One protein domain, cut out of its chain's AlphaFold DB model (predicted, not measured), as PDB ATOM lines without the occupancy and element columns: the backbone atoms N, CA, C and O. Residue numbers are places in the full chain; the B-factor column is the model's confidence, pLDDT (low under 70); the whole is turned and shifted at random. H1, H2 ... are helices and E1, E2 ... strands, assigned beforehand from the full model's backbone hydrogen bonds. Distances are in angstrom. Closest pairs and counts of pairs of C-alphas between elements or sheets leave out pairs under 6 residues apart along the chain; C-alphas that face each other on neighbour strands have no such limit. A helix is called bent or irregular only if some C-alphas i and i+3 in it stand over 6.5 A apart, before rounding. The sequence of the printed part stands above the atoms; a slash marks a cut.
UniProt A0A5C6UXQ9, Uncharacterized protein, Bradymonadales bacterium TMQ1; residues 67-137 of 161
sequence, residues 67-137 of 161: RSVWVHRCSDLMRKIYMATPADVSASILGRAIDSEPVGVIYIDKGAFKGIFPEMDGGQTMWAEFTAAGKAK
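This is residues 67 to 137 of the 161 residues of an uncharacterized protein of Bradymonadales bacterium TMQ1 (UniProt A0A5C6UXQ9). A strongly twisted sheet of four strands, E3, E1, E2 and E4, has the short helix H2 packed over one face, with H3 near H2. H1 sits beyond one end of the strands and H4 beyond the other, which draws the shape out lengthwise, and a long link of residues 92 to 104 runs from H1 back to E3. The printed part has 71 residues, with four named helices and four named strands in the order E1 E2 H1 E3 H2 H3 E4 H4. The sheet is mixed, the class is mixed, helices and strands, and the whole is compact, with a radius of gyration of the C-alphas of 12.3 A and spans of 38 by 23 by 20 A.

E1, residues 69 to 74, begins at C-alpha 69 (115.277, 164.629, 133.749) and is 15.4 A long. E2, residues 78 to 84, measures 19.0 A, E3, residues 105 to 109, 13.6 A, and E4, residues 127 to 130, 10.4 A. H2, residues 110 to 116, is 10.3 A long and irregular: C-alphas 111 and 114 are 7.1 A apart. H1, residues 86 to 91, measures 8.6 A. H3, residues 118 to 121, is neither bent nor irregular, but only just: its first and last C-alphas are 6.1 A apart. H4, residues 132 to 137, spans 8.7 A and ends at C-alpha 137 (120.668, 135.577, 133.398).

E1 and E2 form an antiparallel hairpin at 156 degrees, with N 71 and O 82 at 2.9 A. E3, an edge strand, is parallel to E1 at 21 degrees, with N 106 and O 70 at 2.8 A. E4, the other edge strand, is antiparallel to E2 at 154 degrees, with N 79 and O 129 at 2.8 A. E3, H2 H3 and E4 make a split strand-helix-strand unit, two strands running the same way with E1 and E2 between them in the sheet; its crossover is right-handed. H2 is on the sheet at a height of 7.2 A, over E3, slantwise to the strands at 37 degrees on the local plane. H2 and H3 are close but not clearly touching; their closest C-alphas, of Lys 114 and Asp 121, are 6.7 A apart. H1, H3 and H4 are on the sheet but each only grazes it; the closest C-alphas of E1 and H1, of Val 69 and Pro 86, are 6.6 A apart, and those of E2 and H4, of Met 78 and Gly 134, 6.1 A. In H1 and H4 every O i to N i+4 pair is within hydrogen-bond range; H2 has 1 of 3, and 2 of 4 O i to N i+3 pairs, while H3 is too short for an O i to N i+4 pair.

The two C-alphas farthest apart, of Arg 96 and Ala 136, are 38.2 A apart. The printed part has no cut. The link from H1 to E3 is long, with 13 residues. The mean pLDDT of the printed part is 84.3; residue 67 and residues 121 to 125, of which 121 belongs to H3, are under 70.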
ATOM      1  N   ARG A  67     115.177 171.300 137.167       69.56
ATOM      2  CA  ARG A  67     114.699 169.956 137.476       69.56
ATOM      3  C   ARG A  67     115.535 168.990 136.661       69.56
ATOM      4  O   ARG A  67     115.761 169.234 135.484       69.56
ATOM      5  N   SER A  68     116.011 167.922 137.280       79.19
ATOM      6  CA  SER A  68     116.670 166.846 136.545       79.19
ATOM      7  C   SER A  68     115.635 166.038 135.764       79.19
ATOM      8  O   SER A  68     114.530 165.803 136.255       79.19
ATOM      9  N   VAL A  69     116.020 165.580 134.577       84.94
ATOM     10  CA  VAL A  69     115.277 164.629 133.749       84.94
ATOM     11  C   VAL A  69     116.015 163.298 133.761       84.94
ATOM     12  O   VAL A  69     117.204 163.231 133.450       84.94
ATOM     13  N   TRP A  70     115.318 162.223 134.114       87.62
ATOM     14  CA  TRP A  70     115.891 160.881 134.155       87.62
ATOM     15  C   TRP A  70     115.699 160.182 132.817       87.62
ATOM     16  O   TRP A  70     114.573 159.881 132.427       87.62
ATOM     17  N   VAL A  71     116.787 159.901 132.104       90.81
ATOM     18  CA  VAL A  71     116.723 159.231 130.802       90.81
ATOM     19  C   VAL A  71     117.143 157.775 130.968       90.81
ATOM     20  O   VAL A  71     118.282 157.474 131.319       90.81
ATOM     21  N   HIS A  72     116.221 156.858 130.705       92.62
ATOM     22  CA  HIS A  72     116.435 155.419 130.753       92.62
ATOM     23  C   HIS A  72     116.674 154.890 129.339       92.62
ATOM     24  O   HIS A  72     115.761 154.843 128.515       92.62
ATOM     25  N   ARG A  73     117.889 154.411 129.073       92.56
ATOM     26  CA  ARG A  73     118.197 153.591 127.901       92.56
ATOM     27  C   ARG A  73     117.850 152.139 128.201       92.56
ATOM     28  O   ARG A  73     118.583 151.443 128.909       92.56
ATOM     29  N   CYS A  74     116.731 151.692 127.664       92.31
ATOM     30  CA  CYS A  74     116.153 150.383 127.902       92.31
ATOM     31  C   CYS A  74     116.749 149.328 126.972       92.31
ATOM     32  O   CYS A  74     116.735 149.473 125.758       92.31
ATOM     33  N   SER A  75     117.240 148.240 127.548       92.62
ATOM     34  CA  SER A  75     117.518 146.992 126.840       92.62
ATOM     35  C   SER A  75     116.841 145.840 127.575       92.62
ATOM     36  O   SER A  75     116.424 146.006 128.723       92.62
ATOM     37  N   ASP A  76     116.795 144.664 126.952       93.19
ATOM     38  CA  ASP A  76     116.135 143.488 127.529       93.19
ATOM     39  C   ASP A  76     116.681 143.102 128.903       93.19
ATOM     40  O   ASP A  76     115.929 142.679 129.780       93.19
ATOM     41  N   LEU A  77     117.989 143.258 129.111       88.50
ATOM     42  CA  LEU A  77     118.680 142.792 130.316       88.50
ATOM     43  C   LEU A  77     118.951 143.911 131.319       88.50
ATOM     44  O   LEU A  77     119.076 143.652 132.513       88.50
ATOM     45  N   MET A  78     119.053 145.155 130.862       88.44
ATOM     46  CA  MET A  78     119.389 146.273 131.735       88.44
ATOM     47  C   MET A  78     118.816 147.599 131.248       88.44
ATOM     48  O   MET A  78     118.601 147.809 130.053       88.44
ATOM     49  N   ARG A  79     118.652 148.532 132.178       87.75
ATOM     50  CA  ARG A  79     118.361 149.938 131.916       87.75
ATOM     51  C   ARG A  79     119.571 150.755 132.340       87.75
ATOM     52  O   ARG A  79     119.927 150.733 133.513       87.75
ATOM     53  N   LYS A  80     120.213 151.450 131.400       88.88
ATOM     54  CA  LYS A  80     121.233 152.456 131.738       88.88
ATOM     55  C   LYS A  80     120.536 153.781 131.990       88.88
ATOM     56  O   LYS A  80     119.693 154.173 131.185       88.88
ATOM     57  N   ILE A  81     120.859 154.429 133.097       85.81
ATOM     58  CA  ILE A  81     120.157 155.618 133.562       85.81
ATOM     59  C   ILE A  81     121.122 156.791 133.537       85.81
ATOM     60  O   ILE A  81     122.252 156.712 134.024       85.81
ATOM     61  N   TYR A  82     120.662 157.869 132.918       86.31
ATOM     62  CA  TYR A  82     121.398 159.103 132.729       86.31
ATOM     63  C   TYR A  82     120.610 160.244 133.365       86.31
ATOM     64  O   TYR A  82     119.377 160.232 133.375       86.31
ATOM     65  N   MET A  83     121.331 161.233 133.879       82.88
ATOM     66  CA  MET A  83     120.742 162.479 134.342       82.88
ATOM     67  C   MET A  83     120.908 163.524 133.242       82.88
ATOM     68  O   MET A  83     122.010 163.724 132.741       82.88
ATOM     69  N   ALA A  84     119.810 164.164 132.874       82.69
ATOM     70  CA  ALA A  84     119.754 165.248 131.909       82.69
ATOM     71  C   ALA A  84     119.074 166.467 132.541       82.69
ATOM     72  O   ALA A  84     118.474 166.393 133.614       82.69
ATOM     73  N   THR A  85     119.148 167.594 131.858       83.44
ATOM     74  CA  THR A  85     118.364 168.794 132.138       83.44
ATOM     75  C   THR A  85     117.298 168.987 131.053       83.44
ATOM     76  O   THR A  85     117.416 168.410 129.969       83.44
ATOM     77  N   PRO A  86     116.273 169.830 131.273       84.44
ATOM     78  CA  PRO A  86     115.309 170.171 130.232       84.44
ATOM     79  C   PRO A  86     115.987 170.781 129.003       84.44
ATOM     80  O   PRO A  86     115.527 170.569 127.889       84.44
ATOM     81  N   ALA A  87     117.119 171.474 129.182       83.44
ATOM     82  CA  ALA A  87     117.920 171.996 128.079       83.44
ATOM     83  C   ALA A  87     118.540 170.871 127.230       83.44
ATOM     84  O   ALA A  87     118.457 170.927 126.004       83.44
ATOM     85  N   ASP A  88     119.082 169.826 127.863       85.56
ATOM     86  CA  ASP A  88     119.627 168.656 127.156       85.56
ATOM     87  C   ASP A  88     118.526 167.910 126.387       85.56
ATOM     88  O   ASP A  88     118.730 167.466 125.256       85.56
ATOM     89  N   VAL A  89     117.325 167.816 126.972       87.62
ATOM     90  CA  VAL A  89     116.154 167.227 126.309       87.62
ATOM     91  C   VAL A  89     115.710 168.085 125.133       87.62
ATOM     92  O   VAL A  89     115.540 167.544 124.045       87.62
ATOM     93  N   SER A  90     115.598 169.402 125.292       89.50
ATOM     94  CA  SER A  90     115.234 170.327 124.210       89.50
ATOM     95  C   SER A  90     116.244 170.332 123.058       89.50
ATOM     96  O   SER A  90     115.857 170.519 121.907       89.50
ATOM     97  N   ALA A  91     117.526 170.083 123.339       87.44
ATOM     98  CA  ALA A  91     118.570 169.952 122.321       87.44
ATOM     99  C   ALA A  91     118.509 168.620 121.543       87.44
ATOM    100  O   ALA A  91     119.079 168.512 120.455       87.44
ATOM    101  N   SER A  92     117.818 167.610 122.081       88.25
ATOM    102  CA  SER A  92     117.651 166.297 121.455       88.25
ATOM    103  C   SER A  92     116.696 166.331 120.253       88.25
ATOM    104  O   SER A  92     115.944 167.285 120.048       88.25
ATOM    105  N   ILE A  93     116.664 165.252 119.460       87.94
ATOM    106  CA  ILE A  93     115.679 165.123 118.368       87.94
ATOM    107  C   ILE A  93     114.243 165.118 118.917       87.94
ATOM    108  O   ILE A  93     113.356 165.731 118.324       87.94
ATOM    109  N   LEU A  94     114.022 164.465 120.062       87.06
ATOM    110  CA  LEU A  94     112.715 164.387 120.716       87.06
ATOM    111  C   LEU A  94     112.243 165.762 121.210       87.06
ATOM    112  O   LEU A  94     111.077 166.108 121.034       87.06
ATOM    113  N   GLY A  95     113.157 166.566 121.759       87.00
ATOM    114  CA  GLY A  95     112.874 167.899 122.302       87.00
ATOM    115  C   GLY A  95     112.364 168.920 121.288       87.00
ATOM    116  O   GLY A  95     111.809 169.939 121.674       87.00
ATOM    117  N   ARG A  96     112.490 168.644 119.984       85.81
ATOM    118  CA  ARG A  96     111.898 169.483 118.928       85.81
ATOM    119  C   ARG A  96     110.385 169.311 118.799       85.81
ATOM    120  O   ARG A  96     109.736 170.159 118.197       85.81
ATOM    121  N   ALA A  97     109.843 168.202 119.301       88.25
ATOM    122  CA  ALA A  97     108.438 167.834 119.148       88.25
ATOM    123  C   ALA A  97     107.639 167.917 120.456       88.25
ATOM    124  O   ALA A  97     106.414 167.809 120.422       88.25
ATOM    125  N   ILE A  98     108.308 168.084 121.600       87.62
ATOM    126  CA  ILE A  98     107.674 168.111 122.919       87.62
ATOM    127  C   ILE A  98     108.128 169.331 123.712       87.62
ATOM    128  O   ILE A  98     109.235 169.827 123.525       87.62
ATOM    129  N   ASP A  99     107.285 169.775 124.641       85.94
ATOM    130  CA  ASP A  99     107.732 170.660 125.711       85.94
ATOM    131  C   ASP A  99     108.536 169.836 126.727       85.94
ATOM    132  O   ASP A  99     108.007 168.901 127.333       85.94
ATOM    133  N   SER A 100     109.821 170.158 126.879       85.94
ATOM    134  CA  SER A 100     110.746 169.455 127.775       85.94
ATOM    135  C   SER A 100     110.600 169.870 129.242       85.94
ATOM    136  O   SER A 100     111.013 169.120 130.123       85.94
ATOM    137  N   GLU A 101     110.027 171.040 129.531       82.88
ATOM    138  CA  GLU A 101     109.902 171.576 130.895       82.88
ATOM    139  C   GLU A 101     109.099 170.680 131.862       82.88
ATOM    140  O   GLU A 101     109.529 170.485 133.005       82.88
ATOM    141  N   PRO A 102     107.954 170.085 131.467       84.31
ATOM    142  CA  PRO A 102     107.217 169.179 132.345       84.31
ATOM    143  C   PRO A 102     107.802 167.757 132.402       84.31
ATOM    144  O   PRO A 102     107.315 166.935 133.183       84.31
ATOM    145  N   VAL A 103     108.809 167.426 131.589       83.56
ATOM    146  CA  VAL A 103     109.305 166.050 131.454       83.56
ATOM    147  C   VAL A 103     110.251 165.710 132.601       83.56
ATOM    148  O   VAL A 103     111.345 166.247 132.699       83.56
ATOM    149  N   GLY A 104     109.848 164.777 133.467       80.31
ATOM    150  CA  GLY A 104     110.698 164.287 134.561       80.31
ATOM    151  C   GLY A 104     111.465 163.000 134.243       80.31
ATOM    152  O   GLY A 104     112.534 162.767 134.802       80.31
ATOM    153  N   VAL A 105     110.927 162.146 133.365       88.06
ATOM    154  CA  VAL A 105     111.489 160.823 133.047       88.06
ATOM    155  C   VAL A 105     111.230 160.489 131.580       88.06
ATOM    156  O   VAL A 105     110.140 160.741 131.071       88.06
ATOM    157  N   ILE A 106     112.213 159.891 130.912       91.12
ATOM    158  CA  ILE A 106     112.142 159.453 129.518       91.12
ATOM    159  C   ILE A 106     112.623 158.001 129.434       91.12
ATOM    160  O   ILE A 106     113.724 157.692 129.879       91.12
ATOM    161  N   TYR A 107     111.830 157.114 128.831       93.88
ATOM    162  CA  TYR A 107     112.225 155.732 128.539       93.88
ATOM    163  C   TYR A 107     112.426 155.567 127.038       93.88
ATOM    164  O   TYR A 107     111.513 155.833 126.261       93.88
ATOM    165  N   ILE A 108     113.615 155.129 126.630       93.25
ATOM    166  CA  ILE A 108     113.975 154.977 125.221       93.25
ATOM    167  C   ILE A 108     114.602 153.614 124.989       93.25
ATOM    168  O   ILE A 108     115.528 153.211 125.691       93.25
ATOM    169  N   ASP A 109     114.128 152.931 123.953       94.69
ATOM    170  CA  ASP A 109     114.729 151.694 123.475       94.69
ATOM    171  C   ASP A 109     116.209 151.881 123.084       94.69
ATOM    172  O   ASP A 109     116.600 152.884 122.481       94.69
ATOM    173  N   LYS A 110     117.050 150.890 123.396       91.62
ATOM    174  CA  LYS A 110     118.496 150.911 123.134       91.62
ATOM    175  C   LYS A 110     118.825 151.210 121.669       91.62
ATOM    176  O   LYS A 110     119.843 151.865 121.436       91.62
ATOM    177  N   GLY A 111     118.021 150.724 120.722       92.88
ATOM    178  CA  GLY A 111     118.197 150.942 119.287       92.88
ATOM    179  C   GLY A 111     117.893 152.377 118.857       92.88
ATOM    180  O   GLY A 111     118.592 152.917 118.004       92.88
ATOM    181  N   ALA A 112     116.921 153.029 119.500       92.19
ATOM    182  CA  ALA A 112     116.550 154.419 119.222       92.19
ATOM    183  C   ALA A 112     117.407 155.446 119.990       92.19
ATOM    184  O   ALA A 112     117.525 156.597 119.569       92.19
ATOM    185  N   PHE A 113     118.033 155.037 121.099       90.88
ATOM    186  CA  PHE A 113     118.725 155.936 122.028       90.88
ATOM    187  C   PHE A 113     119.754 156.848 121.367       90.88
ATOM    188  O   PHE A 113     119.709 158.055 121.569       90.88
ATOM    189  N   LYS A 114     120.647 156.293 120.543       87.50
ATOM    190  CA  LYS A 114     121.723 157.070 119.913       87.50
ATOM    191  C   LYS A 114     121.194 158.072 118.882       87.50
ATOM    192  O   LYS A 114     121.820 159.098 118.658       87.50
ATOM    193  N   GLY A 115     120.049 157.774 118.269       88.94
ATOM    194  CA  GLY A 115     119.374 158.705 117.370       88.94
ATOM    195  C   GLY A 115     118.759 159.876 118.131       88.94
ATOM    196  O   GLY A 115     118.848 161.007 117.677       88.94
ATOM    197  N   ILE A 116     118.174 159.625 119.305       89.56
ATOM    198  CA  ILE A 116     117.504 160.670 120.089       89.56
ATOM    199  C   ILE A 116     118.513 161.501 120.891       89.56
ATOM    200  O   ILE A 116     118.473 162.727 120.827       89.56
ATOM    201  N   PHE A 117     119.430 160.842 121.601       87.19
ATOM    202  CA  PHE A 117     120.416 161.434 122.508       87.19
ATOM    203  C   PHE A 117     121.854 161.023 122.129       87.19
ATOM    204  O   PHE A 117     122.498 160.269 122.867       87.19
ATOM    205  N   PRO A 118     122.388 161.492 120.985       80.56
ATOM    206  CA  PRO A 118     123.703 161.074 120.488       80.56
ATOM    207  C   PRO A 118     124.849 161.413 121.451       80.56
ATOM    208  O   PRO A 118     125.734 160.585 121.662       80.56
ATOM    209  N   GLU A 119     124.790 162.583 122.089       77.12
ATOM    210  CA  GLU A 119     125.839 163.094 122.984       77.12
ATOM    211  C   GLU A 119     125.865 162.395 124.359       77.12
ATOM    212  O   GLU A 119     126.881 162.406 125.050       77.12
ATOM    213  N   MET A 120     124.775 161.728 124.765       75.81
ATOM    214  CA  MET A 120     124.682 161.089 126.088       75.81
ATOM    215  C   MET A 120     125.322 159.692 126.144       75.81
ATOM    216  O   MET A 120     125.637 159.195 127.225       75.81
ATOM    217  N   ASP A 121     125.549 159.034 125.001       65.38
ATOM    218  CA  ASP A 121     126.161 157.692 124.952       65.38
ATOM    219  C   ASP A 121     127.695 157.726 125.149       65.38
ATOM    220  O   ASP A 121     128.328 156.675 125.225       65.38
ATOM    221  N   GLY A 122     128.298 158.915 125.299       61.53
ATOM    222  CA  GLY A 122     129.743 159.139 125.467       61.53
ATOM    223  C   GLY A 122     130.361 158.691 126.803       61.53
ATOM    224  O   GLY A 122     131.492 159.060 127.097       61.53
ATOM    225  N   GLY A 123     129.650 157.905 127.621       53.38
ATOM    226  CA  GLY A 123     130.194 157.296 128.847       53.38
ATOM    227  C   GLY A 123     129.672 157.855 130.175       53.38
ATOM    228  O   GLY A 123     130.074 157.370 131.227       53.38
ATOM    229  N   GLN A 124     128.732 158.802 130.167       56.53
ATOM    230  CA  GLN A 124     128.162 159.405 131.384       56.53
ATOM    231  C   GLN A 124     126.947 158.633 131.932       56.53
ATOM    232  O   GLN A 124     125.922 159.214 132.286       56.53
ATOM    233  N   THR A 125     127.013 157.299 131.971       61.78
ATOM    234  CA  THR A 125     125.968 156.523 132.659       61.78
ATOM    235  C   THR A 125     126.095 156.758 134.162       61.78
ATOM    236  O   THR A 125     127.138 156.450 134.730       61.78
ATOM    237  N   MET A 126     125.044 157.280 134.800       70.38
ATOM    238  CA  MET A 126     125.035 157.503 136.250       70.38
ATOM    239  C   MET A 126     124.978 156.170 136.996       70.38
ATOM    240  O   MET A 126     125.815 155.885 137.845       70.38
ATOM    241  N   TRP A 127     123.993 155.338 136.657       77.75
ATOM    242  CA  TRP A 127     123.889 153.972 137.158       77.75
ATOM    243  C   TRP A 127     123.147 153.084 136.161       77.75
ATOM    244  O   TRP A 127     122.633 153.544 135.137       77.75
ATOM    245  N   ALA A 128     123.104 151.787 136.447       82.62
ATOM    246  CA  ALA A 128     122.339 150.838 135.662       82.62
ATOM    247  C   ALA A 128     121.570 149.865 136.548       82.62
ATOM    248  O   ALA A 128     122.039 149.458 137.605       82.62
ATOM    249  N   GLU A 129     120.400 149.461 136.070       82.38
ATOM    250  CA  GLU A 129     119.519 148.518 136.748       82.38
ATOM    251  C   GLU A 129     119.324 147.285 135.877       82.38
ATOM    252  O   GLU A 129     118.970 147.397 134.700       82.38
ATOM    253  N   PHE A 130     119.518 146.096 136.446       82.38
ATOM    254  CA  PHE A 130     119.137 144.861 135.768       82.38
ATOM    255  C   PHE A 130     117.618 144.714 135.742       82.38
ATOM    256  O   PHE A 130     116.936 144.887 136.756       82.38
ATOM    257  N   THR A 131     117.089 144.326 134.584       85.75
ATOM    258  CA  THR A 131     115.694 143.891 134.463       85.75
ATOM    259  C   THR A 131     115.512 142.532 135.143       85.75
ATOM    260  O   THR A 131     116.486 141.869 135.501       85.75
ATOM    261  N   ALA A 132     114.270 142.061 135.276       82.94
ATOM    262  CA  ALA A 132     114.009 140.699 135.749       82.94
ATOM    263  C   ALA A 132     114.748 139.641 134.902       82.94
ATOM    264  O   ALA A 132     115.379 138.741 135.451       82.94
ATOM    265  N   ALA A 133     114.750 139.805 133.573       84.44
ATOM    266  CA  ALA A 133     115.486 138.934 132.658       84.44
ATOM    267  C   ALA A 133     117.010 139.043 132.845       84.44
ATOM    268  O   ALA A 133     117.712 138.033 132.819       84.44
ATOM    269  N   GLY A 134     117.526 140.253 133.088       86.25
ATOM    270  CA  GLY A 134     118.935 140.473 133.416       86.25
ATOM    271  C   GLY A 134     119.357 139.790 134.712       86.25
ATOM    272  O   GLY A 134     120.364 139.086 134.729       86.25
ATOM    273  N   LYS A 135     118.559 139.937 135.777       83.94
ATOM    274  CA  LYS A 135     118.796 139.282 137.072       83.94
ATOM    275  C   LYS A 135     118.772 137.757 136.939       83.94
ATOM    276  O   LYS A 135     119.643 137.093 137.490       83.94
ATOM    277  N   ALA A 136     117.826 137.208 136.172       84.38
ATOM    278  CA  ALA A 136     117.744 135.771 135.911       84.38
ATOM    279  C   ALA A 136     118.986 135.244 135.171       84.38
ATOM    280  O   ALA A 136     119.585 134.264 135.609       84.38
ATOM    281  N   LYS A 137     119.427 135.932 134.107       84.62
ATOM    282  CA  LYS A 137     120.668 135.577 133.398       84.62
ATOM    283  C   LYS A 137     121.906 135.681 134.283       84.62
ATOM    284  O   LYS A 137     122.793 134.838 134.188       84.62
TER     285      LYS A 137